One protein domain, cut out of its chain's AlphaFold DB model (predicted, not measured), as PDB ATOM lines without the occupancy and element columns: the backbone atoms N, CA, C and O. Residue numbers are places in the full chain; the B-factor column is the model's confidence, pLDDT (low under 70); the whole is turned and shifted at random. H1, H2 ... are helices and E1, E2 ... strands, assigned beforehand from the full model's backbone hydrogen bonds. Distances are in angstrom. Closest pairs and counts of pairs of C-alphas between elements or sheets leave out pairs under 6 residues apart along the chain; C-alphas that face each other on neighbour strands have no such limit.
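AT A GLANCE: This is residues 233 to 408 of the 408 residues of the protein "KsdD-like steroid dehydrogenase MSMEG_5835" of Chryseobacterium gleum (UniProt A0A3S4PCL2). A strongly twisted sheet of five strands has H3 over one face, while H1, H2 and the loops around them reach out toward one end of the longest axis and H4, H5, H6 and H7 gather loosely toward the other. Residues 265 to 270 stick out at the tip of the H2 arm. The printed part has 176 residues, with seven named helices and five named strands in the order H1 H2 E1 E2 E3 H3 E4 H4 H5 H6 H7 E5. The sheet, E2 - E1 - E5 - E4 - E3, is antiparallel; the class is mixed, helices and strands, with 81 residues, under half, in named elements. The whole is compact, with a radius of gyration of the C-alphas of 18.0 A, and spans 58 by 40 by 27 A.

HOW THE PARTS SIT: Start at H1, residues 233 to 237, and go on to H2, residues 261 to 268; the two are apart, and neither is on the sheet. Next, E1, residues 282 to 287, forms an antiparallel hairpin with E2, residues 297 to 301, with N 298 and O 286 at 2.8 A. E3, residues 307 to 310, is antiparallel to E4, residues 340 to 344, with N 342 and O 309 at 2.8 A. H3, residues 326 to 335, makes two layers with the sheet, a helix on one face of it: its height is 8.1 A, over E1 and E4, slantwise at 39 degrees to E1 on the local plane, and the closest C-alphas of H3 and E1 are those of Thr 326 and Thr 283, 5.9 A apart. H4, residues 347 to 353, and H7, residues 383 to 393, are close but not clearly touching, at a steep tilt of 50 degrees, opposite ways; their closest C-alphas, of Lys 351 and Trp 386, are 7.1 A apart. H5, residues 363 to 366, and H6, residues 370 to 378, touch only at the corner, the closest C-alphas being those of Asp 364 and Phe 373, 5.5 A. H7 is near H6 and only grazes the sheet with residues 392 to 393. E5, residues 401 to 407, is antiparallel to E4, with N 404 and O 341 at 3.1 A, and to E1, with N 405 and O 285 at 2.8 A. Every O i to N i+4 pair is within hydrogen-bond range in H1, H2, H3, H4 and H6, against 5 of 7 in H7; H5 is too short for one.

IN THESE COORDINATES: Find C-alpha 233 at (33.581, 22.560, -89.688), where H1 begins. H3 runs 14.2 A from C-alpha 326 at (20.932, 16.122, -105.797), and H7 runs 14.9 A. E5 runs 18.0 A to C-alpha 407 at (22.181, 16.127, -95.158).

THE WHOLE: The C-alphas of Gly 270 and Lys 380, the two farthest apart, are 58.7 A apart. The printed part has no cut; the links H1 to H2, H2 to E1 and E3 to H3 are long. Look for pLDDT under 70 at 48 residues, among them residues 371 to 408.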
ATOM      1  N   GLU A 233      32.558  21.520 -89.513       94.75
ATOM      2  CA  GLU A 233      33.581  22.560 -89.688       94.75
ATOM      3  C   GLU A 233      34.495  22.228 -90.871       94.75
ATOM      4  O   GLU A 233      34.662  23.058 -91.764       94.75
ATOM      5  N   LEU A 234      35.007  20.994 -90.944       95.19
ATOM      6  CA  LEU A 234      35.796  20.532 -92.090       95.19
ATOM      7  C   LEU A 234      34.978  20.476 -93.382       95.19
ATOM      8  O   LEU A 234      35.504  20.828 -94.438       95.19
ATOM      9  N   VAL A 235      33.701  20.085 -93.312       95.50
ATOM     10  CA  VAL A 235      32.785  20.142 -94.465       95.50
ATOM     11  C   VAL A 235      32.677  21.575 -94.985       95.50
ATOM     12  O   VAL A 235      32.834  21.803 -96.178       95.50
ATOM     13  N   ARG A 236      32.475  22.565 -94.104       95.12
ATOM     14  CA  ARG A 236      32.392  23.976 -94.514       95.12
ATOM     15  C   ARG A 236      33.719  24.517 -95.035       95.12
ATOM     16  O   ARG A 236      33.715  25.256 -96.013       95.12
ATOM     17  N   LYS A 237      34.842  24.137 -94.419       95.25
ATOM     18  CA  LYS A 237      36.185  24.542 -94.860       95.25
ATOM     19  C   LYS A 237      36.472  24.110 -96.299       95.25
ATOM     20  O   LYS A 237      37.118  24.847 -97.029       95.25
ATOM     21  N   ASN A 238      35.995  22.931 -96.688       95.50
ATOM     22  CA  ASN A 238      36.214  22.368 -98.018       95.50
ATOM     23  C   ASN A 238      34.971  22.501 -98.919       95.50
ATOM     24  O   ASN A 238      34.853  21.786 -99.911       95.50
ATOM     25  N   TRP A 239      34.020  23.374 -98.567       94.69
ATOM     26  CA  TRP A 239      32.752  23.462 -99.281       94.69
ATOM     27  C   TRP A 239      32.972  23.808-100.762       94.69
ATOM     28  O   TRP A 239      33.750  24.718-101.058       94.69
ATOM     29  N   PRO A 240      32.289  23.139-101.706       92.50
ATOM     30  CA  PRO A 240      32.588  23.320-103.119       92.50
ATOM     31  C   PRO A 240      32.066  24.677-103.591       92.50
ATOM     32  O   PRO A 240      30.860  24.922-103.542       92.50
ATOM     33  N   GLU A 241      32.943  25.537-104.115       91.50
ATOM     34  CA  GLU A 241      32.578  26.892-104.562       91.50
ATOM     35  C   GLU A 241      31.424  26.875-105.579       91.50
ATOM     36  O   GLU A 241      30.486  27.666-105.491       91.50
ATOM     37  N   ARG A 242      31.422  25.884-106.483       89.88
ATOM     38  CA  ARG A 242      30.365  25.669-107.488       89.88
ATOM     39  C   ARG A 242      28.960  25.460-106.905       89.88
ATOM     40  O   ARG A 242      27.985  25.542-107.652       89.88
ATOM     41  N   LEU A 243      28.858  25.123-105.617       88.88
ATOM     42  CA  LEU A 243      27.594  24.925-104.909       88.88
ATOM     43  C   LEU A 243      27.152  26.175-104.143       88.88
ATOM     44  O   LEU A 243      26.027  26.173-103.672       88.88
ATOM     45  N   GLY A 244      27.963  27.236-104.068       88.62
ATOM     46  CA  GLY A 244      27.638  28.476-103.361       88.62
ATOM     47  C   GLY A 244      28.120  28.495-101.907       88.62
ATOM     48  O   GLY A 244      29.073  27.807-101.542       88.62
ATOM     49  N   LYS A 245      27.484  29.315-101.061       89.62
ATOM     50  CA  LYS A 245      27.839  29.427 -99.637       89.62
ATOM     51  C   LYS A 245      27.327  28.208 -98.874       89.62
ATOM     52  O   LYS A 245      26.134  27.916 -98.899       89.62
ATOM     53  N   ALA A 246      28.209  27.573 -98.104       90.69
ATOM     54  CA  ALA A 246      27.824  26.466 -97.240       90.69
ATOM     55  C   ALA A 246      26.617  26.826 -96.343       90.69
ATOM     56  O   ALA A 246      26.609  27.901 -95.728       90.69
ATOM     57  N   PRO A 247      25.612  25.943 -96.221       88.38
ATOM     58  CA  PRO A 247      24.435  26.203 -95.406       88.38
ATOM     59  C   PRO A 247      24.796  26.402 -93.933       88.38
ATOM     60  O   PRO A 247      25.614  25.676 -93.356       88.38
ATOM     61  N   GLU A 248      24.120  27.351 -93.290       84.38
ATOM     62  CA  GLU A 248      24.256  27.558 -91.845       84.38
ATOM     63  C   GLU A 248      23.749  26.332 -91.079       84.38
ATOM     64  O   GLU A 248      24.454  25.791 -90.228       84.38
ATOM     65  N   ASN A 249      22.575  25.827 -91.470       84.75
ATOM     66  CA  ASN A 249      21.930  24.665 -90.869       84.75
ATOM     67  C   ASN A 249      22.036  23.443 -91.790       84.75
ATOM     68  O   ASN A 249      21.540  23.468 -92.916       84.75
ATOM     69  N   MET A 250      22.644  22.370 -91.283       89.19
ATOM     70  CA  MET A 250      22.736  21.058 -91.931       89.19
ATOM     71  C   MET A 250      22.443  19.971 -90.899       89.19
ATOM     72  O   MET A 250      22.845  20.089 -89.740       89.19
ATOM     73  N   VAL A 251      21.760  18.911 -91.320       91.75
ATOM     74  CA  VAL A 251      21.619  17.686 -90.529       91.75
ATOM     75  C   VAL A 251      22.762  16.729 -90.855       91.75
ATOM     76  O   VAL A 251      23.245  16.682 -91.982       91.75
ATOM     77  N   CYS A 252      23.191  15.950 -89.870       92.62
ATOM     78  CA  CYS A 252      24.337  15.060 -89.967       92.62
ATOM     79  C   CYS A 252      23.890  13.630 -90.261       92.62
ATOM     80  O   CYS A 252      23.192  12.995 -89.463       92.62
ATOM     81  N   GLY A 253      24.298  13.097 -91.408       91.69
ATOM     82  CA  GLY A 253      23.878  11.774 -91.842       91.69
ATOM     83  C   GLY A 253      24.616  10.587 -91.264       91.69
ATOM     84  O   GLY A 253      24.289   9.455 -91.625       91.69
ATOM     85  N   VAL A 254      25.618  10.848 -90.434       94.75
ATOM     86  CA  VAL A 254      26.602   9.863 -90.009       94.75
ATOM     87  C   VAL A 254      26.924  10.030 -88.520       94.75
ATOM     88  O   VAL A 254      26.808  11.133 -87.993       94.75
ATOM     89  N   PRO A 255      27.342   8.963 -87.824       96.06
ATOM     90  CA  PRO A 255      27.726   9.054 -86.417       96.06
ATOM     91  C   PRO A 255      28.872  10.036 -86.156       96.06
ATOM     92  O   PRO A 255      29.729  10.237 -87.015       96.06
ATOM     93  N   ALA A 256      28.942  10.562 -84.929       95.44
ATOM     94  CA  ALA A 256      29.912  11.586 -84.516       95.44
ATOM     95  C   ALA A 256      31.387  11.211 -84.763       95.44
ATOM     96  O   ALA A 256      32.229  12.084 -84.935       95.44
ATOM     97  N   TYR A 257      31.697   9.915 -84.793       95.50
ATOM     98  CA  TYR A 257      33.044   9.396 -85.016       95.50
ATOM     99  C   TYR A 257      33.511   9.426 -86.480       95.50
ATOM    100  O   TYR A 257      34.657   9.082 -86.756       95.50
ATOM    101  N   VAL A 258      32.651   9.821 -87.427       96.69
ATOM    102  CA  VAL A 258      33.019  10.053 -88.837       96.69
ATOM    103  C   VAL A 258      33.586  11.474 -88.975       96.69
ATOM    104  O   VAL A 258      33.002  12.352 -89.609       96.69
ATOM    105  N   ASP A 259      34.696  11.709 -88.274       95.62
ATOM    106  CA  ASP A 259      35.232  13.039 -87.955       95.62
ATOM    107  C   ASP A 259      36.328  13.538 -88.915       95.62
ATOM    108  O   ASP A 259      36.716  14.709 -88.859       95.62
ATOM    109  N   GLY A 260      36.825  12.668 -89.797       96.44
ATOM    110  CA  GLY A 260      37.867  12.992 -90.766       96.44
ATOM    111  C   GLY A 260      39.284  13.126 -90.207       96.44
ATOM    112  O   GLY A 260      40.184  13.479 -90.969       96.44
ATOM    113  N   LYS A 261      39.523  12.852 -88.917       95.94
ATOM    114  CA  LYS A 261      40.787  13.185 -88.230       95.94
ATOM    115  C   LYS A 261      42.032  12.638 -88.940       95.94
ATOM    116  O   LYS A 261      43.041  13.332 -89.058       95.94
ATOM    117  N   MET A 262      41.955  11.408 -89.445       97.75
ATOM    118  CA  MET A 262      43.080  10.753 -90.119       97.75
ATOM    119  C   MET A 262      43.491  11.407 -91.441       97.75
ATOM    120  O   MET A 262      44.623  11.191 -91.857       97.75
ATOM    121  N   ILE A 263      42.637  12.215 -92.082       96.94
ATOM    122  CA  ILE A 263      43.000  12.933 -93.316       96.94
ATOM    123  C   ILE A 263      44.136  13.921 -93.022       96.94
ATOM    124  O   ILE A 263      45.172  13.867 -93.674       96.94
ATOM    125  N   GLY A 264      43.986  14.753 -91.984       96.31
ATOM    126  CA  GLY A 264      45.022  15.717 -91.587       96.31
ATOM    127  C   GLY A 264      46.285  15.060 -91.018       96.31
ATOM    128  O   GLY A 264      47.393  15.536 -91.256       96.31
ATOM    129  N   ILE A 265      46.142  13.932 -90.309       97.69
ATOM    130  CA  ILE A 265      47.292  13.146 -89.820       97.69
ATOM    131  C   ILE A 265      48.073  12.546 -90.997       97.69
ATOM    132  O   ILE A 265      49.301  12.586 -91.004       97.69
ATOM    133  N   ALA A 266      47.378  12.009 -92.004       97.19
ATOM    134  CA  ALA A 266      48.009  11.485 -93.210       97.19
ATOM    135  C   ALA A 266      48.715  12.589 -94.002       97.19
ATOM    136  O   ALA A 266      49.852  12.397 -94.425       97.19
ATOM    137  N   GLU A 267      48.071  13.748 -94.159       96.25
ATOM    138  CA  GLU A 267      48.654  14.915 -94.825       96.25
ATOM    139  C   GLU A 267      49.933  15.385 -94.122       96.25
ATOM    140  O   GLU A 267      50.966  15.563 -94.763       96.25
ATOM    141  N   SER A 268      49.910  15.465 -92.789       95.25
ATOM    142  CA  SER A 268      51.084  15.826 -91.976       95.25
ATOM    143  C   SER A 268      52.238  14.823 -92.113       95.25
ATOM    144  O   SER A 268      53.396  15.183 -91.926       95.25
ATOM    145  N   ALA A 269      51.937  13.572 -92.468       95.19
ATOM    146  CA  ALA A 269      52.922  12.534 -92.765       95.19
ATOM    147  C   ALA A 269      53.352  12.492 -94.247       95.19
ATOM    148  O   ALA A 269      54.089  11.588 -94.642       95.19
ATOM    149  N   GLY A 270      52.915  13.456 -95.064       94.44
ATOM    150  CA  GLY A 270      53.307  13.605 -96.467       94.44
ATOM    151  C   GLY A 270      52.335  13.000 -97.483       94.44
ATOM    152  O   GLY A 270      52.672  12.922 -98.665       94.44
ATOM    153  N   ALA A 271      51.140  12.564 -97.070       94.62
ATOM    154  CA  ALA A 271      50.115  12.144 -98.021       94.62
ATOM    155  C   ALA A 271      49.571  13.352 -98.799       94.62
ATOM    156  O   ALA A 271      49.223  14.378 -98.219       94.62
ATOM    157  N   HIS A 272      49.441  13.214-100.116       94.94
ATOM    158  CA  HIS A 272      48.810  14.233-100.947       94.94
ATOM    159  C   HIS A 272      47.285  14.059-100.927       94.94
ATOM    160  O   HIS A 272      46.766  13.043-101.397       94.94
ATOM    161  N   ILE A 273      46.571  15.047-100.385       95.31
ATOM    162  CA  ILE A 273      45.106  15.072-100.373       95.31
ATOM    163  C   ILE A 273      44.602  15.650-101.695       95.31
ATOM    164  O   ILE A 273      45.011  16.732-102.103       95.31
ATOM    165  N   ILE A 274      43.693  14.935-102.355       95.75
ATOM    166  CA  ILE A 274      43.118  15.340-103.642       95.75
ATOM    167  C   ILE A 274      41.607  15.504-103.525       95.75
ATOM    168  O   ILE A 274      40.959  14.802-102.749       95.75
ATOM    169  N   ASN A 275      41.041  16.393-104.346       94.75
ATOM    170  CA  ASN A 275      39.595  16.599-104.464       94.75
ATOM    171  C   ASN A 275      38.843  16.824-103.124       94.75
ATOM    172  O   ASN A 275      37.755  16.262-102.956       94.75
ATOM    173  N   PRO A 276      39.363  17.623-102.167       94.38
ATOM    174  CA  PRO A 276      38.701  17.823-100.871       94.38
ATOM    175  C   PRO A 276      37.312  18.475-101.002       94.38
ATOM    176  O   PRO A 276      36.464  18.310-100.131       94.38
ATOM    177  N   ASP A 277      37.072  19.167-102.115       94.19
ATOM    178  CA  ASP A 277      35.836  19.848-102.490       94.19
ATOM    179  C   ASP A 277      34.895  18.996-103.366       94.19
ATOM    180  O   ASP A 277      33.821  19.445-103.766       94.19
ATOM    181  N   ARG A 278      35.230  17.743-103.698       93.44
ATOM    182  CA  ARG A 278      34.280  16.852-104.386       93.44
ATOM    183  C   ARG A 278      33.376  16.161-103.370       93.44
ATOM    184  O   ARG A 278      33.554  14.993-103.034       93.44
ATOM    185  N   MET A 279      32.388  16.910-102.886       91.19
ATOM    186  CA  MET A 279      31.433  16.457-101.873       91.19
ATOM    187  C   MET A 279      30.088  16.029-102.452       91.19
ATOM    188  O   MET A 279      29.649  16.512-103.499       91.19
ATOM    189  N   TRP A 280      29.416  15.142-101.717       90.50
ATOM    190  CA  TRP A 280      28.088  14.644-102.040       90.50
ATOM    191  C   TRP A 280      27.111  14.941-100.908       90.50
ATOM    192  O   TRP A 280      27.235  14.370 -99.828       90.50
ATOM    193  N   HIS A 281      26.114  15.788-101.165       90.38
ATOM    194  CA  HIS A 281      25.103  16.153-100.173       90.38
ATOM    195  C   HIS A 281      23.716  15.753-100.646       90.38
ATOM    196  O   HIS A 281      23.311  16.057-101.772       90.38
ATOM    197  N   TYR A 282      22.968  15.096 -99.763       88.62
ATOM    198  CA  TYR A 282      21.578  14.765-100.040       88.62
ATOM    199  C   TYR A 282      20.681  15.923 -99.630       88.62
ATOM    200  O   TYR A 282      20.729  16.411 -98.499       88.62
ATOM    201  N   THR A 283      19.838  16.344-100.561       88.50
ATOM    202  CA  THR A 283      18.912  17.459-100.363       88.50
ATOM    203  C   THR A 283      17.609  17.031 -99.710       88.50
ATOM    204  O   THR A 283      16.887  17.897 -99.242       88.50
ATOM    205  N   GLU A 284      17.321  15.730 -99.607       86.50
ATOM    206  CA  GLU A 284      16.102  15.194 -98.987       86.50
ATOM    207  C   GLU A 284      16.304  14.804 -97.503       86.50
ATOM    208  O   GLU A 284      15.825  13.762 -97.046       86.50
ATOM    209  N   GLY A 285      17.071  15.595 -96.745       86.44
ATOM    210  CA  GLY A 285      17.341  15.362 -95.324       86.44
ATOM    211  C   GLY A 285      16.266  15.915 -94.375       86.44
ATOM    212  O   GLY A 285      15.708  16.987 -94.570       86.44
ATOM    213  N   LEU A 286      15.984  15.198 -93.295       85.94
ATOM    214  CA  LEU A 286      15.106  15.614 -92.203       85.94
ATOM    215  C   LEU A 286      15.832  15.463 -90.877       85.94
ATOM    216  O   LEU A 286      16.608  14.523 -90.706       85.94
ATOM    217  N   GLN A 287      15.532  16.336 -89.917       85.44
ATOM    218  CA  GLN A 287      15.965  16.112 -88.545       85.44
ATOM    219  C   GLN A 287      15.278  14.858 -87.997       85.44
ATOM    220  O   GLN A 287      14.057  14.714 -88.079       85.44
ATOM    221  N   ASN A 288      16.075  13.943 -87.455       84.25
ATOM    222  CA  ASN A 288      15.564  12.752 -86.807       84.25
ATOM    223  C   ASN A 288      14.848  13.141 -85.505       84.25
ATOM    224  O   ASN A 288      15.387  13.897 -84.698       84.25
ATOM    225  N   TRP A 289      13.639  12.618 -85.309       80.62
ATOM    226  CA  TRP A 289      12.863  12.812 -84.083       80.62
ATOM    227  C   TRP A 289      13.425  12.015 -82.897       80.62
ATOM    228  O   TRP A 289      13.187  12.395 -81.756       80.62
ATOM    229  N   ASP A 290      14.161  10.937 -83.178       84.44
ATOM    230  CA  ASP A 290      14.823  10.070 -82.201       84.44
ATOM    231  C   ASP A 290      16.326   9.979 -82.529       84.44
ATOM    232  O   ASP A 290      16.794   9.018 -83.153       84.44
ATOM    233  N   PRO A 291      17.087  11.057 -82.266       90.38
ATOM    234  CA  PRO A 291      18.467  11.170 -82.712       90.38
ATOM    235  C   PRO A 291      19.411  10.282 -81.891       90.38
ATOM    236  O   PRO A 291      19.532  10.425 -80.681       90.38
ATOM    237  N   ILE A 292      20.168   9.428 -82.583       93.12
ATOM    238  CA  ILE A 292      21.241   8.610 -81.981       93.12
ATOM    239  C   ILE A 292      22.545   9.416 -81.800       93.12
ATOM    240  O   ILE A 292      23.307   9.188 -80.864       93.12
ATOM    241  N   TRP A 293      22.811  10.379 -82.688       94.31
ATOM    242  CA  TRP A 293      24.014  11.220 -82.675       94.31
ATOM    243  C   TRP A 293      23.657  12.706 -82.832       94.31
ATOM    244  O   TRP A 293      22.525  13.034 -83.204       94.31
ATOM    245  N   PRO A 294      24.592  13.634 -82.551       91.31
ATOM    246  CA  PRO A 294      24.330  15.064 -82.680       91.31
ATOM    247  C   PRO A 294      23.856  15.447 -84.088       91.31
ATOM    248  O   PRO A 294      24.448  15.038 -85.085       91.31
ATOM    249  N   ASN A 295      22.787  16.244 -84.168       90.25
ATOM    250  CA  ASN A 295      22.168  16.694 -85.422       90.25
ATOM    251  C   ASN A 295      21.726  15.562 -86.368       90.25
ATOM    252  O   ASN A 295      21.682  15.780 -87.576       90.25
ATOM    253  N   HIS A 296      21.403  14.369 -85.855       91.75
ATOM    254  CA  HIS A 296      21.072  13.197 -86.675       91.75
ATOM    255  C   HIS A 296      20.044  13.511 -87.774       91.75
ATOM    256  O   HIS A 296      18.901  13.876 -87.499       91.75
ATOM    257  N   GLY A 297      20.459  13.322 -89.030       89.81
ATOM    258  CA  GLY A 297      19.661  13.510 -90.234       89.81
ATOM    259  C   GLY A 297      19.235  12.209 -90.916       89.81
ATOM    260  O   GLY A 297      20.070  11.379 -91.291       89.81
ATOM    261  N   ILE A 298      17.942  12.060 -91.189       83.50
ATOM    262  CA  ILE A 298      17.388  10.955 -91.985       83.50
ATOM    263  C   ILE A 298      17.152  11.442 -93.412       83.50
ATOM    264  O   ILE A 298      16.616  12.524 -93.612       83.50
ATOM    265  N   ARG A 299      17.523  10.643 -94.420       85.44
ATOM    266  CA  ARG A 299      17.152  10.941 -95.814       85.44
ATOM    267  C   ARG A 299      15.814  10.282 -96.121       85.44
ATOM    268  O   ARG A 299      15.666   9.084 -95.872       85.44
ATOM    269  N   ILE A 300      14.875  11.024 -96.693       80.25
ATOM    270  CA  ILE A 300      13.619  10.453 -97.187       80.25
ATOM    271  C   ILE A 300      13.794   9.882 -98.594       80.25
ATOM    272  O   ILE A 300      14.565  10.384 -99.406       80.25
ATOM    273  N   LEU A 301      13.046   8.825 -98.881       78.94
ATOM    274  CA  LEU A 301      12.846   8.254-100.206       78.94
ATOM    275  C   LEU A 301      11.366   8.487-100.543       78.94
ATOM    276  O   LEU A 301      10.518   7.667-100.186       78.94
ATOM    277  N   PRO A 302      11.026   9.644-101.133       69.50
ATOM    278  CA  PRO A 302       9.662  10.177-101.101       69.50
ATOM    279  C   PRO A 302       8.722   9.593-102.164       69.50
ATOM    280  O   PRO A 302       7.539   9.939-102.184       69.50
ATOM    281  N   GLY A 303       9.237   8.734-103.047       73.81
ATOM    282  CA  GLY A 303       8.502   8.217-104.198       73.81
ATOM    283  C   GLY A 303       8.172   9.287-105.252       73.81
ATOM    284  O   GLY A 303       8.499  10.463-105.078       73.81
ATOM    285  N   PRO A 304       7.553   8.890-106.377       79.00
ATOM    286  CA  PRO A 304       7.352   9.771-107.527       79.00
ATOM    287  C   PRO A 304       6.210  10.783-107.363       79.00
ATOM    288  O   PRO A 304       6.178  11.766-108.099       79.00
ATOM    289  N   SER A 305       5.259  10.561-106.448       83.75
ATOM    290  CA  SER A 305       4.030  11.371-106.392       83.75
ATOM    291  C   SER A 305       4.150  12.654-105.564       83.75
ATOM    292  O   SER A 305       3.241  13.486-105.592       83.75
ATOM    293  N   SER A 306       5.225  12.813-104.788       84.62
ATOM    294  CA  SER A 306       5.414  13.987-103.931       84.62
ATOM    295  C   SER A 306       5.778  15.227-104.754       84.62
ATOM    296  O   SER A 306       6.553  15.145-105.706       84.62
ATOM    297  N   LEU A 307       5.247  16.390-104.372       87.62
ATOM    298  CA  LEU A 307       5.625  17.670-104.972       87.62
ATOM    299  C   LEU A 307       6.730  18.329-104.150       87.62
ATOM    300  O   LEU A 307       6.691  18.293-102.921       87.62
ATOM    301  N   TRP A 308       7.684  18.963-104.829       91.31
ATOM    302  CA  TRP A 308       8.835  19.602-104.199       91.31
ATOM    303  C   TRP A 308       8.886  21.088-104.547       91.31
ATOM    304  O   TRP A 308       8.843  21.464-105.722       91.31
ATOM    305  N   PHE A 309       8.944  21.924-103.516       93.44
ATOM    306  CA  PHE A 309       8.965  23.377-103.610       93.44
ATOM    307  C   PHE A 309      10.173  23.946-102.876       93.44
ATOM    308  O   PHE A 309      10.630  23.380-101.881       93.44
ATOM    309  N   ASP A 310      10.673  25.080-103.348       93.25
ATOM    310  CA  ASP A 310      11.671  25.855-102.628       93.25
ATOM    311  C   ASP A 310      11.055  26.544-101.400       93.25
ATOM    312  O   ASP A 310       9.842  26.509-101.174       93.25
ATOM    313  N   ALA A 311      11.892  27.199-100.596       90.69
ATOM    314  CA  ALA A 311      11.445  27.915 -99.403       90.69
ATOM    315  C   ALA A 311      10.417  29.030 -99.687       90.69
ATOM    316  O   ALA A 311       9.659  29.392 -98.789       90.69
ATOM    317  N   LYS A 312      10.367  29.556-100.920       93.62
ATOM    318  CA  LYS A 312       9.451  30.622-101.357       93.62
ATOM    319  C   LYS A 312       8.142  30.071-101.938       93.62
ATOM    320  O   LYS A 312       7.303  30.847-102.387       93.62
ATOM    321  N   GLY A 313       7.953  28.749-101.933       93.12
ATOM    322  CA  GLY A 313       6.753  28.096-102.453       93.12
ATOM    323  C   GLY A 313       6.732  27.959-103.976       93.12
ATOM    324  O   GLY A 313       5.683  27.653-104.545       93.12
ATOM    325  N   LYS A 314       7.866  28.153-104.662       95.25
ATOM    326  CA  LYS A 314       7.989  27.879-106.096       95.25
ATOM    327  C   LYS A 314       8.350  26.415-106.296       95.25
ATOM    328  O   LYS A 314       9.277  25.894-105.680       95.25
ATOM    329  N   ARG A 315       7.605  25.730-107.163       94.62
ATOM    330  CA  ARG A 315       7.885  24.327-107.487       94.62
ATOM    331  C   ARG A 315       9.256  24.221-108.154       94.62
ATOM    332  O   ARG A 315       9.539  24.991-109.073       94.62
ATOM    333  N   LEU A 316      10.064  23.256-107.721       93.75
ATOM    334  CA  LEU A 316      11.365  22.998-108.334       93.75
ATOM    335  C   LEU A 316      11.180  22.587-109.809       93.75
ATOM    336  O   LEU A 316      10.298  21.771-110.110       93.75
ATOM    337  N   PRO A 317      11.964  23.161-110.742       92.69
ATOM    338  CA  PRO A 317      11.918  22.784-112.149       92.69
ATOM    339  C   PRO A 317      12.584  21.421-112.373       92.69
ATOM    340  O   PRO A 317      13.397  20.975-111.568       92.69
ATOM    341  N   ALA A 318      12.287  20.763-113.496       89.50
ATOM    342  CA  ALA A 318      13.109  19.638-113.940       89.50
ATOM    343  C   ALA A 318      14.545  20.125-114.247       89.50
ATOM    344  O   ALA A 318      14.685  21.231-114.775       89.50
ATOM    345  N   PRO A 319      15.593  19.334-113.947       89.44
ATOM    346  CA  PRO A 319      15.577  17.956-113.443       89.44
ATOM    347  C   PRO A 319      15.589  17.833-111.904       89.44
ATOM    348  O   PRO A 319      15.836  16.743-111.397       89.44
ATOM    349  N   PHE A 320      15.305  18.895-111.138       90.44
ATOM    350  CA  PHE A 320      15.374  18.920-109.664       90.44
ATOM    351  C   PHE A 320      14.164  18.241-109.007       90.44
ATOM    352  O   PHE A 320      13.371  18.826-108.268       90.44
ATOM    353  N   LEU A 321      13.999  16.966-109.349       86.56
ATOM    354  CA  LEU A 321      12.982  16.064-108.843       86.56
ATOM    355  C   LEU A 321      13.597  15.131-107.788       86.56
ATOM    356  O   LEU A 321      14.807  14.894-107.792       86.56
ATOM    357  N   PRO A 322      12.783  14.548-106.897       83.00
ATOM    358  CA  PRO A 322      13.299  13.649-105.873       83.00
ATOM    359  C   PRO A 322      14.061  12.458-106.474       83.00
ATOM    360  O   PRO A 322      13.527  11.741-107.325       83.00
ATOM    361  N   GLY A 323      15.304  12.234-106.030       81.06
ATOM    362  CA  GLY A 323      16.171  11.170-106.554       81.06
ATOM    363  C   GLY A 323      16.709  11.380-107.981       81.06
ATOM    364  O   GLY A 323      17.082  10.391-108.620       81.06
ATOM    365  N   PHE A 324      16.729  12.616-108.499       87.38
ATOM    366  CA  PHE A 324      17.291  12.943-109.821       87.38
ATOM    367  C   PHE A 324      18.685  13.555-109.773       87.38
ATOM    368  O   PHE A 324      19.629  12.823-110.004       87.38
ATOM    369  N   ASP A 325      18.828  14.850-109.512       90.44
ATOM    370  CA  ASP A 325      20.127  15.527-109.481       90.44
ATOM    371  C   ASP A 325      20.270  16.239-108.143       90.44
ATOM    372  O   ASP A 325      19.794  17.364-107.971       90.44
ATOM    373  N   THR A 326      20.865  15.567-107.156       89.62
ATOM    374  CA  THR A 326      20.932  16.122-105.797       89.62
ATOM    375  C   THR A 326      21.817  17.362-105.733       89.62
ATOM    376  O   THR A 326      21.527  18.275-104.963       89.62
ATOM    377  N   LEU A 327      22.875  17.432-106.547       89.88
ATOM    378  CA  LEU A 327      23.820  18.546-106.523       89.88
ATOM    379  C   LEU A 327      23.266  19.766-107.259       89.88
ATOM    380  O   LEU A 327      23.372  20.880-106.743       89.88
ATOM    381  N   GLY A 328      22.617  19.573-108.408       91.69
ATOM    382  CA  GLY A 328      21.874  20.643-109.069       91.69
ATOM    383  C   GLY A 328      20.707  21.137-108.214       91.69
ATOM    384  O   GLY A 328      20.526  22.343-108.054       91.69
ATOM    385  N   THR A 329      19.987  20.222-107.557       91.81
ATOM    386  CA  THR A 329      18.916  20.587-106.615       91.81
ATOM    387  C   THR A 329      19.458  21.374-105.423       91.81
ATOM    388  O   THR A 329      18.848  22.354-104.999       91.81
ATOM    389  N   LEU A 330      20.623  20.988-104.892       91.62
ATOM    390  CA  LEU A 330      21.279  21.702-103.800       91.62
ATOM    391  C   LEU A 330      21.603  23.133-104.210       91.62
ATOM    392  O   LEU A 330      21.250  24.065-103.491       91.62
ATOM    393  N   LYS A 331      22.241  23.290-105.373       91.69
ATOM    394  CA  LYS A 331      22.581  24.596-105.931       91.69
ATOM    395  C   LYS A 331      21.329  25.464-106.081       91.69
ATOM    396  O   LYS A 331      21.311  26.583-105.580       91.69
ATOM    397  N   TYR A 332      20.259  24.916-106.660       92.62
ATOM    398  CA  TYR A 332      18.986  25.621-106.817       92.62
ATOM    399  C   TYR A 332      18.405  26.096-105.480       92.62
ATOM    400  O   TYR A 332      18.003  27.250-105.351       92.62
ATOM    401  N   ILE A 333      18.371  25.222-104.465       90.38
ATOM    402  CA  ILE A 333      17.871  25.577-103.130       90.38
ATOM    403  C   ILE A 333      18.709  26.716-102.541       90.38
ATOM    404  O   ILE A 333      18.142  27.696-102.056       90.38
ATOM    405  N   GLN A 334      20.038  26.636-102.630       87.25
ATOM    406  CA  GLN A 334      20.925  27.663-102.083       87.25
ATOM    407  C   GLN A 334      20.785  29.018-102.783       87.25
ATOM    408  O   GLN A 334      20.773  30.046-102.105       87.25
ATOM    409  N   GLU A 335      20.593  29.040-104.105       90.75
ATOM    410  CA  GLU A 335      20.346  30.269-104.877       90.75
ATOM    411  C   GLU A 335      19.091  31.025-104.409       90.75
ATOM    412  O   GLU A 335      18.985  32.239-104.584       90.75
ATOM    413  N   THR A 336      18.145  30.348-103.747       89.81
ATOM    414  CA  THR A 336      16.968  31.020-103.175       89.81
ATOM    415  C   THR A 336      17.278  31.869-101.938       89.81
ATOM    416  O   THR A 336      16.433  32.686-101.550       89.81
ATOM    417  N   GLY A 337      18.467  31.700-101.346       88.31
ATOM    418  CA  GLY A 337      18.895  32.309-100.085       88.31
ATOM    419  C   GLY A 337      18.510  31.502 -98.840       88.31
ATOM    420  O   GLY A 337      18.686  31.983 -97.723       88.31
ATOM    421  N   PHE A 338      17.981  30.286 -99.009       88.38
ATOM    422  CA  PHE A 338      17.518  29.429 -97.918       88.38
ATOM    423  C   PHE A 338      18.221  28.069 -97.921       88.38
ATOM    424  O   PHE A 338      18.629  27.550 -98.953       88.38
ATOM    425  N   SER A 339      18.326  27.460 -96.741       85.19
ATOM    426  CA  SER A 339      18.918  26.129 -96.530       85.19
ATOM    427  C   SER A 339      17.876  25.013 -96.402       85.19
ATOM    428  O   SER A 339      18.187  23.923 -95.918       85.19
ATOM    429  N   TYR A 340      16.628  25.290 -96.789       89.12
ATOM    430  CA  TYR A 340      15.530  24.339 -96.689       89.12
ATOM    431  C   TYR A 340      14.580  24.405 -97.882       89.12
ATOM    432  O   TYR A 340      14.528  25.385 -98.622       89.12
ATOM    433  N   SER A 341      13.814  23.333 -98.042       91.12
ATOM    434  CA  SER A 341      12.780  23.176 -99.062       91.12
ATOM    435  C   SER A 341      11.567  22.450 -98.472       91.12
ATOM    436  O   SER A 341      11.622  21.967 -97.335       91.12
ATOM    437  N   TRP A 342      10.475  22.385 -99.235       89.75
ATOM    438  CA  TRP A 342       9.216  21.779 -98.815       89.75
ATOM    439  C   TRP A 342       8.843  20.599 -99.701       89.75
ATOM    440  O   TRP A 342       8.619  20.750-100.904       89.75
ATOM    441  N   PHE A 343       8.692  19.430 -99.086       87.56
ATOM    442  CA  PHE A 343       7.956  18.330 -99.697       87.56
ATOM    443  C   PHE A 343       6.488  18.411 -99.295       87.56
ATOM    444  O   PHE A 343       6.162  18.417 -98.106       87.56
ATOM    445  N   ILE A 344       5.615  18.442-100.298       85.69
ATOM    446  CA  ILE A 344       4.166  18.486-100.137       85.69
ATOM    447  C   ILE A 344       3.590  17.177-100.657       85.69
ATOM    448  O   ILE A 344       3.730  16.823-101.833       85.69
ATOM    449  N   LEU A 345       2.933  16.442 -99.765       85.44
ATOM    450  CA  LEU A 345       2.342  15.150-100.073       85.44
ATOM    451  C   LEU A 345       1.102  14.869 -99.226       85.44
ATOM    452  O   LEU A 345       0.878  15.446 -98.164       85.44
ATOM    453  N   THR A 346       0.274  13.945 -99.707       83.06
ATOM    454  CA  THR A 346      -0.921  13.496 -98.988       83.06
ATOM    455  C   THR A 346      -0.609  12.286 -98.116       83.06
ATOM    456  O   THR A 346       0.296  11.503 -98.405       83.06
ATOM    457  N   GLN A 347      -1.446  12.025 -97.109       79.00
ATOM    458  CA  GLN A 347      -1.351  10.786 -96.327       79.00
ATOM    459  C   GLN A 347      -1.452   9.514 -97.187       79.00
ATOM    460  O   GLN A 347      -0.947   8.466 -96.784       79.00
ATOM    461  N   LYS A 348      -2.119   9.575 -98.351       81.75
ATOM    462  CA  LYS A 348      -2.190   8.445 -99.290       81.75
ATOM    463  C   LYS A 348      -0.816   8.151 -99.898       81.75
ATOM    464  O   LYS A 348      -0.441   6.985 -99.949       81.75
ATOM    465  N   ILE A 349      -0.074   9.193-100.285       81.19
ATOM    466  CA  ILE A 349       1.303   9.082-100.794       81.19
ATOM    467  C   ILE A 349       2.210   8.549 -99.685       81.19
ATOM    468  O   ILE A 349       2.867   7.530 -99.880       81.19
ATOM    469  N   ILE A 350       2.145   9.148 -98.487       75.94
ATOM    470  CA  ILE A 350       2.932   8.711 -97.322       75.94
ATOM    471  C   ILE A 350       2.781   7.206 -97.084       75.94
ATOM    472  O   ILE A 350       3.758   6.479 -96.948       75.94
ATOM    473  N   LYS A 351       1.534   6.728 -97.050       70.56
ATOM    474  CA  LYS A 351       1.220   5.333 -96.736       70.56
ATOM    475  C   LYS A 351       1.633   4.343 -97.818       70.56
ATOM    476  O   LYS A 351       1.584   3.162 -97.510       70.56
ATOM    477  N   LYS A 352       1.932   4.771 -99.046       73.25
ATOM    478  CA  LYS A 352       2.167   3.877-100.191       73.25
ATOM    479  C   LYS A 352       3.594   3.953-100.731       73.25
ATOM    480  O   LYS A 352       4.111   2.949-101.202       73.25
ATOM    481  N   GLU A 353       4.207   5.130-100.694       73.31
ATOM    482  CA  GLU A 353       5.419   5.419-101.470       73.31
ATOM    483  C   GLU A 353       6.599   5.882-100.615       73.31
ATOM    484  O   GLU A 353       7.740   5.792-101.058       73.31
ATOM    485  N   PHE A 354       6.346   6.360 -99.397       70.75
ATOM    486  CA  PHE A 354       7.371   6.991 -98.577       70.75
ATOM    487  C   PHE A 354       8.197   5.947 -97.833       70.75
ATOM    488  O   PHE A 354       7.655   5.118 -97.106       70.75
ATOM    489  N   ALA A 355       9.515   6.005 -97.978       71.12
ATOM    490  CA  ALA A 355      10.448   5.233 -97.171       71.12
ATOM    491  C   ALA A 355      11.522   6.146 -96.574       71.12
ATOM    492  O   ALA A 355      11.713   7.279 -97.007       71.12
ATOM    493  N   LEU A 356      12.217   5.652 -95.558       71.88
ATOM    494  CA  LEU A 356      13.342   6.339 -94.937       71.88
ATOM    495  C   LEU A 356      14.614   5.557 -95.257       71.88
ATOM    496  O   LEU A 356      14.596   4.326 -95.277       71.88
ATOM    497  N   SER A 357      15.701   6.261 -95.549       69.06
ATOM    498  CA  SER A 357      17.034   5.672 -95.679       69.06
ATOM    499  C   SER A 357      17.621   5.384 -94.295       69.06
ATOM    500  O   SER A 357      17.319   6.107 -93.350       69.06
ATOM    501  N   GLY A 358      18.479   4.367 -94.202       69.19
ATOM    502  CA  GLY A 358      19.101   3.913 -92.953       69.19
ATOM    503  C   GLY A 358      18.684   2.489 -92.598       69.19
ATOM    504  O   GLY A 358      17.548   2.082 -92.867       69.19
ATOM    505  N   SER A 359      19.604   1.698 -92.046       67.38
ATOM    506  CA  SER A 359      19.295   0.334 -91.596       67.38
ATOM    507  C   SER A 359      18.330   0.352 -90.406       67.38
ATOM    508  O   SER A 359      17.363  -0.403 -90.362       67.38
ATOM    509  N   GLU A 360      18.509   1.305 -89.501       71.38
ATOM    510  CA  GLU A 360      17.674   1.532 -88.326       71.38
ATOM    511  C   GLU A 360      16.226   1.917 -88.672       71.38
ATOM    512  O   GLU A 360      15.313   1.669 -87.887       71.38
ATOM    513  N   GLN A 361      15.988   2.445 -89.878       67.62
ATOM    514  CA  GLN A 361      14.651   2.819 -90.349       67.62
ATOM    515  C   GLN A 361      13.916   1.699 -91.108       67.62
ATOM    516  O   GLN A 361      12.743   1.858 -91.460       67.62
ATOM    517  N   ASN A 362      14.581   0.573 -91.407       67.00
ATOM    518  CA  ASN A 362      14.034  -0.506 -92.245       67.00
ATOM    519  C   ASN A 362      14.132  -1.885 -91.570       67.00
ATOM    520  O   ASN A 362      14.724  -2.808 -92.140       67.00
ATOM    521  N   PRO A 363      13.523  -2.074 -90.382       68.31
ATOM    522  CA  PRO A 363      13.646  -3.314 -89.613       68.31
ATOM    523  C   PRO A 363      13.143  -4.550 -90.370       68.31
ATOM    524  O   PRO A 363      13.627  -5.648 -90.125       68.31
ATOM    525  N   ASP A 364      12.218  -4.386 -91.318       64.56
ATOM    526  CA  ASP A 364      11.723  -5.465 -92.175       64.56
ATOM    527  C   ASP A 364      12.829  -6.078 -93.042       64.56
ATOM    528  O   ASP A 364      12.965  -7.300 -93.114       64.56
ATOM    529  N   ILE A 365      13.657  -5.234 -93.660       66.94
ATOM    530  CA  ILE A 365      14.772  -5.670 -94.507       66.94
ATOM    531  C   ILE A 365      15.983  -6.011 -93.635       66.94
ATOM    532  O   ILE A 365      16.619  -7.044 -93.844       66.94
ATOM    533  N   THR A 366      16.293  -5.171 -92.647       67.75
ATOM    534  CA  THR A 366      17.463  -5.303 -91.768       67.75
ATOM    535  C   THR A 366      17.414  -6.581 -90.934       67.75
ATOM    536  O   THR A 366      18.399  -7.319 -90.899       67.75
ATOM    537  N   ASN A 367      16.257  -6.913 -90.355       74.00
ATOM    538  CA  ASN A 367      16.081  -8.127 -89.551       74.00
ATOM    539  C   ASN A 367      15.654  -9.347 -90.379       74.00
ATOM    540  O   ASN A 367      15.445 -10.419 -89.816       74.00
ATOM    541  N   LYS A 368      15.550  -9.207 -91.711       71.19
ATOM    542  CA  LYS A 368      15.115 -10.274 -92.629       71.19
ATOM    543  C   LYS A 368      13.730 -10.831 -92.267       71.19
ATOM    544  O   LYS A 368      13.486 -12.033 -92.379       71.19
ATOM    545  N   ASP A 369      12.824  -9.955 -91.840       70.88
ATOM    546  CA  ASP A 369      11.461 -10.311 -91.447       70.88
ATOM    547  C   ASP A 369      10.593 -10.502 -92.703       70.88
ATOM    548  O   ASP A 369       9.978  -9.572 -93.231       70.88
ATOM    549  N   TYR A 370      10.577 -11.737 -93.215       70.88
ATOM    550  CA  TYR A 370       9.817 -12.118 -94.410       70.88
ATOM    551  C   TYR A 370       8.308 -11.815 -94.302       70.88
ATOM    552  O   TYR A 370       7.762 -11.246 -95.253       70.88
ATOM    553  N   PRO A 371       7.606 -12.133 -93.192       65.69
ATOM    554  CA  PRO A 371       6.205 -11.747 -93.013       65.69
ATOM    555  C   PRO A 371       5.959 -10.237 -93.090       65.69
ATOM    556  O   PRO A 371       4.998  -9.801 -93.733       65.69
ATOM    557  N   LEU A 372       6.803  -9.425 -92.445       61.62
ATOM    558  CA  LEU A 372       6.669  -7.970 -92.466       61.62
ATOM    559  C   LEU A 372       6.977  -7.396 -93.854       61.62
ATOM    560  O   LEU A 372       6.259  -6.515 -94.332       61.62
ATOM    561  N   PHE A 373       7.979  -7.953 -94.533       63.38
ATOM    562  CA  PHE A 373       8.351  -7.589 -95.894       63.38
ATOM    563  C   PHE A 373       7.248  -7.913 -96.917       63.38
ATOM    564  O   PHE A 373       6.879  -7.064 -97.729       63.38
ATOM    565  N   LEU A 374       6.634  -9.099 -96.847       64.06
ATOM    566  CA  LEU A 374       5.501  -9.455 -97.711       64.06
ATOM    567  C   LEU A 374       4.272  -8.582 -97.434       64.06
ATOM    568  O   LEU A 374       3.602  -8.151 -98.372       64.06
ATOM    569  N   LYS A 375       4.002  -8.237 -96.165       61.41
ATOM    570  CA  LYS A 375       2.973  -7.242 -95.815       61.41
ATOM    571  C   LYS A 375       3.289  -5.855 -96.373       61.41
ATOM    572  O   LYS A 375       2.356  -5.121 -96.682       61.41
ATOM    573  N   ARG A 376       4.565  -5.486 -96.512       63.75
ATOM    574  CA  ARG A 376       4.987  -4.228 -97.142       63.75
ATOM    575  C   ARG A 376       4.769  -4.256 -98.657       63.75
ATOM    576  O   ARG A 376       4.296  -3.273 -99.196       63.75
ATOM    577  N   ILE A 377       5.065  -5.359 -99.343       58.19
ATOM    578  CA  ILE A 377       4.862  -5.445-100.801       58.19
ATOM    579  C   ILE A 377       3.378  -5.580-101.169       58.19
ATOM    580  O   ILE A 377       2.916  -4.942-102.112       58.19
ATOM    581  N   PHE A 378       2.631  -6.417-100.446       55.25
ATOM    582  CA  PHE A 378       1.283  -6.843-100.846       55.25
ATOM    583  C   PHE A 378       0.161  -6.312 -99.941       55.25
ATOM    584  O   PHE A 378      -1.022  -6.496-100.232       55.25
ATOM    585  N   GLY A 379       0.488  -5.666 -98.819       51.28
ATOM    586  CA  GLY A 379      -0.502  -5.183 -97.860       51.28
ATOM    587  C   GLY A 379      -1.099  -3.828 -98.239       51.28
ATOM    588  O   GLY A 379      -0.397  -2.878 -98.560       51.28
ATOM    589  N   LYS A 380      -2.423  -3.685 -98.085       47.56
ATOM    590  CA  LYS A 380      -3.164  -2.431 -98.349       47.56
ATOM    591  C   LYS A 380      -2.811  -1.256 -97.403       47.56
ATOM    592  O   LYS A 380      -3.350  -0.165 -97.581       47.56
ATOM    593  N   LYS A 381      -1.984  -1.459 -96.362       48.91
ATOM    594  CA  LYS A 381      -1.610  -0.444 -95.350       48.91
ATOM    595  C   LYS A 381      -0.189  -0.685 -94.810       48.91
ATOM    596  O   LYS A 381       0.017  -1.619 -94.035       48.91
ATOM    597  N   HIS A 382       0.757   0.203 -95.116       52.41
ATOM    598  CA  HIS A 382       2.102   0.203 -94.530       52.41
ATOM    599  C   HIS A 382       2.062   0.758 -93.089       52.41
ATOM    600  O   HIS A 382       2.073   1.967 -92.872       52.41
ATOM    601  N   ARG A 383       1.935  -0.113 -92.075       43.47
ATOM    602  CA  ARG A 383       1.714   0.304 -90.668       43.47
ATOM    603  C   ARG A 383       2.975   0.696 -89.884       43.47
ATOM    604  O   ARG A 383       2.842   1.454 -88.929       43.47
ATOM    605  N   VAL A 384       4.164   0.197 -90.239       45.25
ATOM    606  CA  VAL A 384       5.382   0.377 -89.411       45.25
ATOM    607  C   VAL A 384       5.981   1.774 -89.561       45.25
ATOM    608  O   VAL A 384       6.161   2.467 -88.565       45.25
ATOM    609  N   GLN A 385       6.160   2.257 -90.792       52.28
ATOM    610  CA  GLN A 385       6.651   3.620 -91.041       52.28
ATOM    611  C   GLN A 385       5.690   4.694 -90.518       52.28
ATOM    612  O   GLN A 385       6.129   5.751 -90.073       52.28
ATOM    613  N   TRP A 386       4.383   4.408 -90.481       48.47
ATOM    614  CA  TRP A 386       3.385   5.362 -89.999       48.47
ATOM    615  C   TRP A 386       3.562   5.729 -88.517       48.47
ATOM    616  O   TRP A 386       3.229   6.847 -88.155       48.47
ATOM    617  N   LYS A 387       4.120   4.862 -87.654       51.28
ATOM    618  CA  LYS A 387       4.412   5.235 -86.251       51.28
ATOM    619  C   LYS A 387       5.563   6.244 -86.144       51.28
ATOM    620  O   LYS A 387       5.412   7.236 -85.439       51.28
ATOM    621  N   HIS A 388       6.658   6.030 -86.878       54.75
ATOM    622  CA  HIS A 388       7.781   6.977 -86.946       54.75
ATOM    623  C   HIS A 388       7.336   8.320 -87.541       54.75
ATOM    624  O   HIS A 388       7.625   9.379 -86.993       54.75
ATOM    625  N   LEU A 389       6.539   8.270 -88.612       54.81
ATOM    626  CA  LEU A 389       5.985   9.456 -89.268       54.81
ATOM    627  C   LEU A 389       4.947  10.183 -88.411       54.81
ATOM    628  O   LEU A 389       4.928  11.403 -88.429       54.81
ATOM    629  N   LYS A 390       4.137   9.480 -87.612       52.31
ATOM    630  CA  LYS A 390       3.163  10.099 -86.696       52.31
ATOM    631  C   LYS A 390       3.832  10.834 -85.528       52.31
ATOM    632  O   LYS A 390       3.312  11.842 -85.056       52.31
ATOM    633  N   ASN A 391       4.979  10.347 -85.056       51.47
ATOM    634  CA  ASN A 391       5.765  11.060 -84.046       51.47
ATOM    635  C   ASN A 391       6.413  12.320 -84.629       51.47
ATOM    636  O   ASN A 391       6.478  13.334 -83.942       51.47
ATOM    637  N   MET A 392       6.792  12.285 -85.908       52.34
ATOM    638  CA  MET A 392       7.226  13.466 -86.650       52.34
ATOM    639  C   MET A 392       6.065  14.399 -87.075       52.34
ATOM    640  O   MET A 392       6.268  15.604 -87.173       52.34
ATOM    641  N   GLU A 393       4.833  13.894 -87.267       44.78
ATOM    642  CA  GLU A 393       3.616  14.698 -87.543       44.78
ATOM    643  C   GLU A 393       3.281  15.664 -86.396       44.78
ATOM    644  O   GLU A 393       2.612  16.670 -86.623       44.78
ATOM    645  N   LYS A 394       3.761  15.410 -85.169       37.22
ATOM    646  CA  LYS A 394       3.623  16.373 -84.063       37.22
ATOM    647  C   LYS A 394       4.399  17.679 -84.304       37.22
ATOM    648  O   LYS A 394       4.206  18.621 -83.541       37.22
ATOM    649  N   THR A 395       5.206  17.759 -85.365       35.62
ATOM    650  CA  THR A 395       6.088  18.894 -85.660       35.62
ATOM    651  C   THR A 395       5.636  19.775 -86.835       35.62
ATOM    652  O   THR A 395       6.361  20.707 -87.127       35.62
ATOM    653  N   LEU A 396       4.481  19.566 -87.490       31.53
ATOM    654  CA  LEU A 396       3.663  20.623 -88.143       31.53
ATOM    655  C   LEU A 396       2.445  20.011 -88.884       31.53
ATOM    656  O   LEU A 396       2.510  18.927 -89.460       31.53
ATOM    657  N   LEU A 397       1.325  20.738 -88.829       26.41
ATOM    658  CA  LEU A 397      -0.074  20.352 -89.070       26.41
ATOM    659  C   LEU A 397      -0.442  19.779 -90.464       26.41
ATOM    660  O   LEU A 397       0.183  20.087 -91.470       26.41
ATOM    661  N   TYR A 398      -1.537  18.996 -90.470       31.08
ATOM    662  CA  TYR A 398      -2.481  18.657 -91.558       31.08
ATOM    663  C   TYR A 398      -2.111  19.112 -92.989       31.08
ATOM    664  O   TYR A 398      -2.126  20.297 -93.286       31.08
ATOM    665  N   GLN A 399      -1.936  18.137 -93.899       31.28
ATOM    666  CA  GLN A 399      -1.201  18.259 -95.177       31.28
ATOM    667  C   GLN A 399       0.294  18.403 -94.894       31.28
ATOM    668  O   GLN A 399       0.810  19.501 -94.808       31.28
ATOM    669  N   THR A 400       0.972  17.278 -94.654       37.34
ATOM    670  CA  THR A 400       2.281  17.250 -93.994       37.34
ATOM    671  C   THR A 400       3.335  18.025 -94.794       37.34
ATOM    672  O   THR A 400       3.878  17.516 -95.774       37.34
ATOM    673  N   ILE A 401       3.594  19.264 -94.374       34.69
ATOM    674  CA  ILE A 401       4.652  20.126 -94.887       34.69
ATOM    675  C   ILE A 401       5.930  19.776 -94.115       34.69
ATOM    676  O   ILE A 401       6.019  20.014 -92.912       34.69
ATOM    677  N   TRP A 402       6.923  19.207 -94.795       37.84
ATOM    678  CA  TRP A 402       8.191  18.838 -94.164       37.84
ATOM    679  C   TRP A 402       9.277  19.862 -94.456       37.84
ATOM    680  O   TRP A 402       9.641  20.047 -95.618       37.84
ATOM    681  N   LYS A 403       9.830  20.478 -93.401       36.47
ATOM    682  CA  LYS A 403      11.052  21.278 -93.513       36.47
ATOM    683  C   LYS A 403      12.226  20.331 -93.710       36.47
ATOM    684  O   LYS A 403      12.611  19.611 -92.788       36.47
ATOM    685  N   ILE A 404      12.773  20.338 -94.914       45.25
ATOM    686  CA  ILE A 404      13.888  19.479 -95.290       45.25
ATOM    687  C   ILE A 404      15.183  20.264 -95.185       45.25
ATOM    688  O   ILE A 404      15.317  21.324 -95.788       45.25
ATOM    689  N   LEU A 405      16.098  19.754 -94.363       41.84
ATOM    690  CA  LEU A 405      17.430  20.295 -94.139       41.84
ATOM    691  C   LEU A 405      18.446  19.476 -94.930       41.84
ATOM    692  O   LEU A 405      18.289  18.276 -95.140       41.84
ATOM    693  N   LEU A 406      19.522  20.126 -95.341       34.31
ATOM    694  CA  LEU A 406      20.577  19.482 -96.110       34.31
ATOM    695  C   LEU A 406      21.304  18.438 -95.263       34.31
ATOM    696  O   LEU A 406      21.677  18.725 -94.125       34.31
ATOM    697  N   LYS A 407      21.480  17.233 -95.813       38.06
ATOM    698  CA  LYS A 407      22.181  16.127 -95.158       38.06
ATOM    699  C   LYS A 407      23.657  16.159 -95.560       38.06
ATOM    700  O   LYS A 407      23.976  15.918 -96.727       38.06
ATOM    701  N   GLY A 408      24.495  16.500 -94.578       33.41
ATOM    702  CA  GLY A 408      25.958  16.516 -94.640       33.41
ATOM    703  C   GLY A 408      26.558  15.150 -94.910       33.41
ATOM    704  O   GLY A 408      26.009  14.148 -94.380       33.41
TER     705      GLY A 408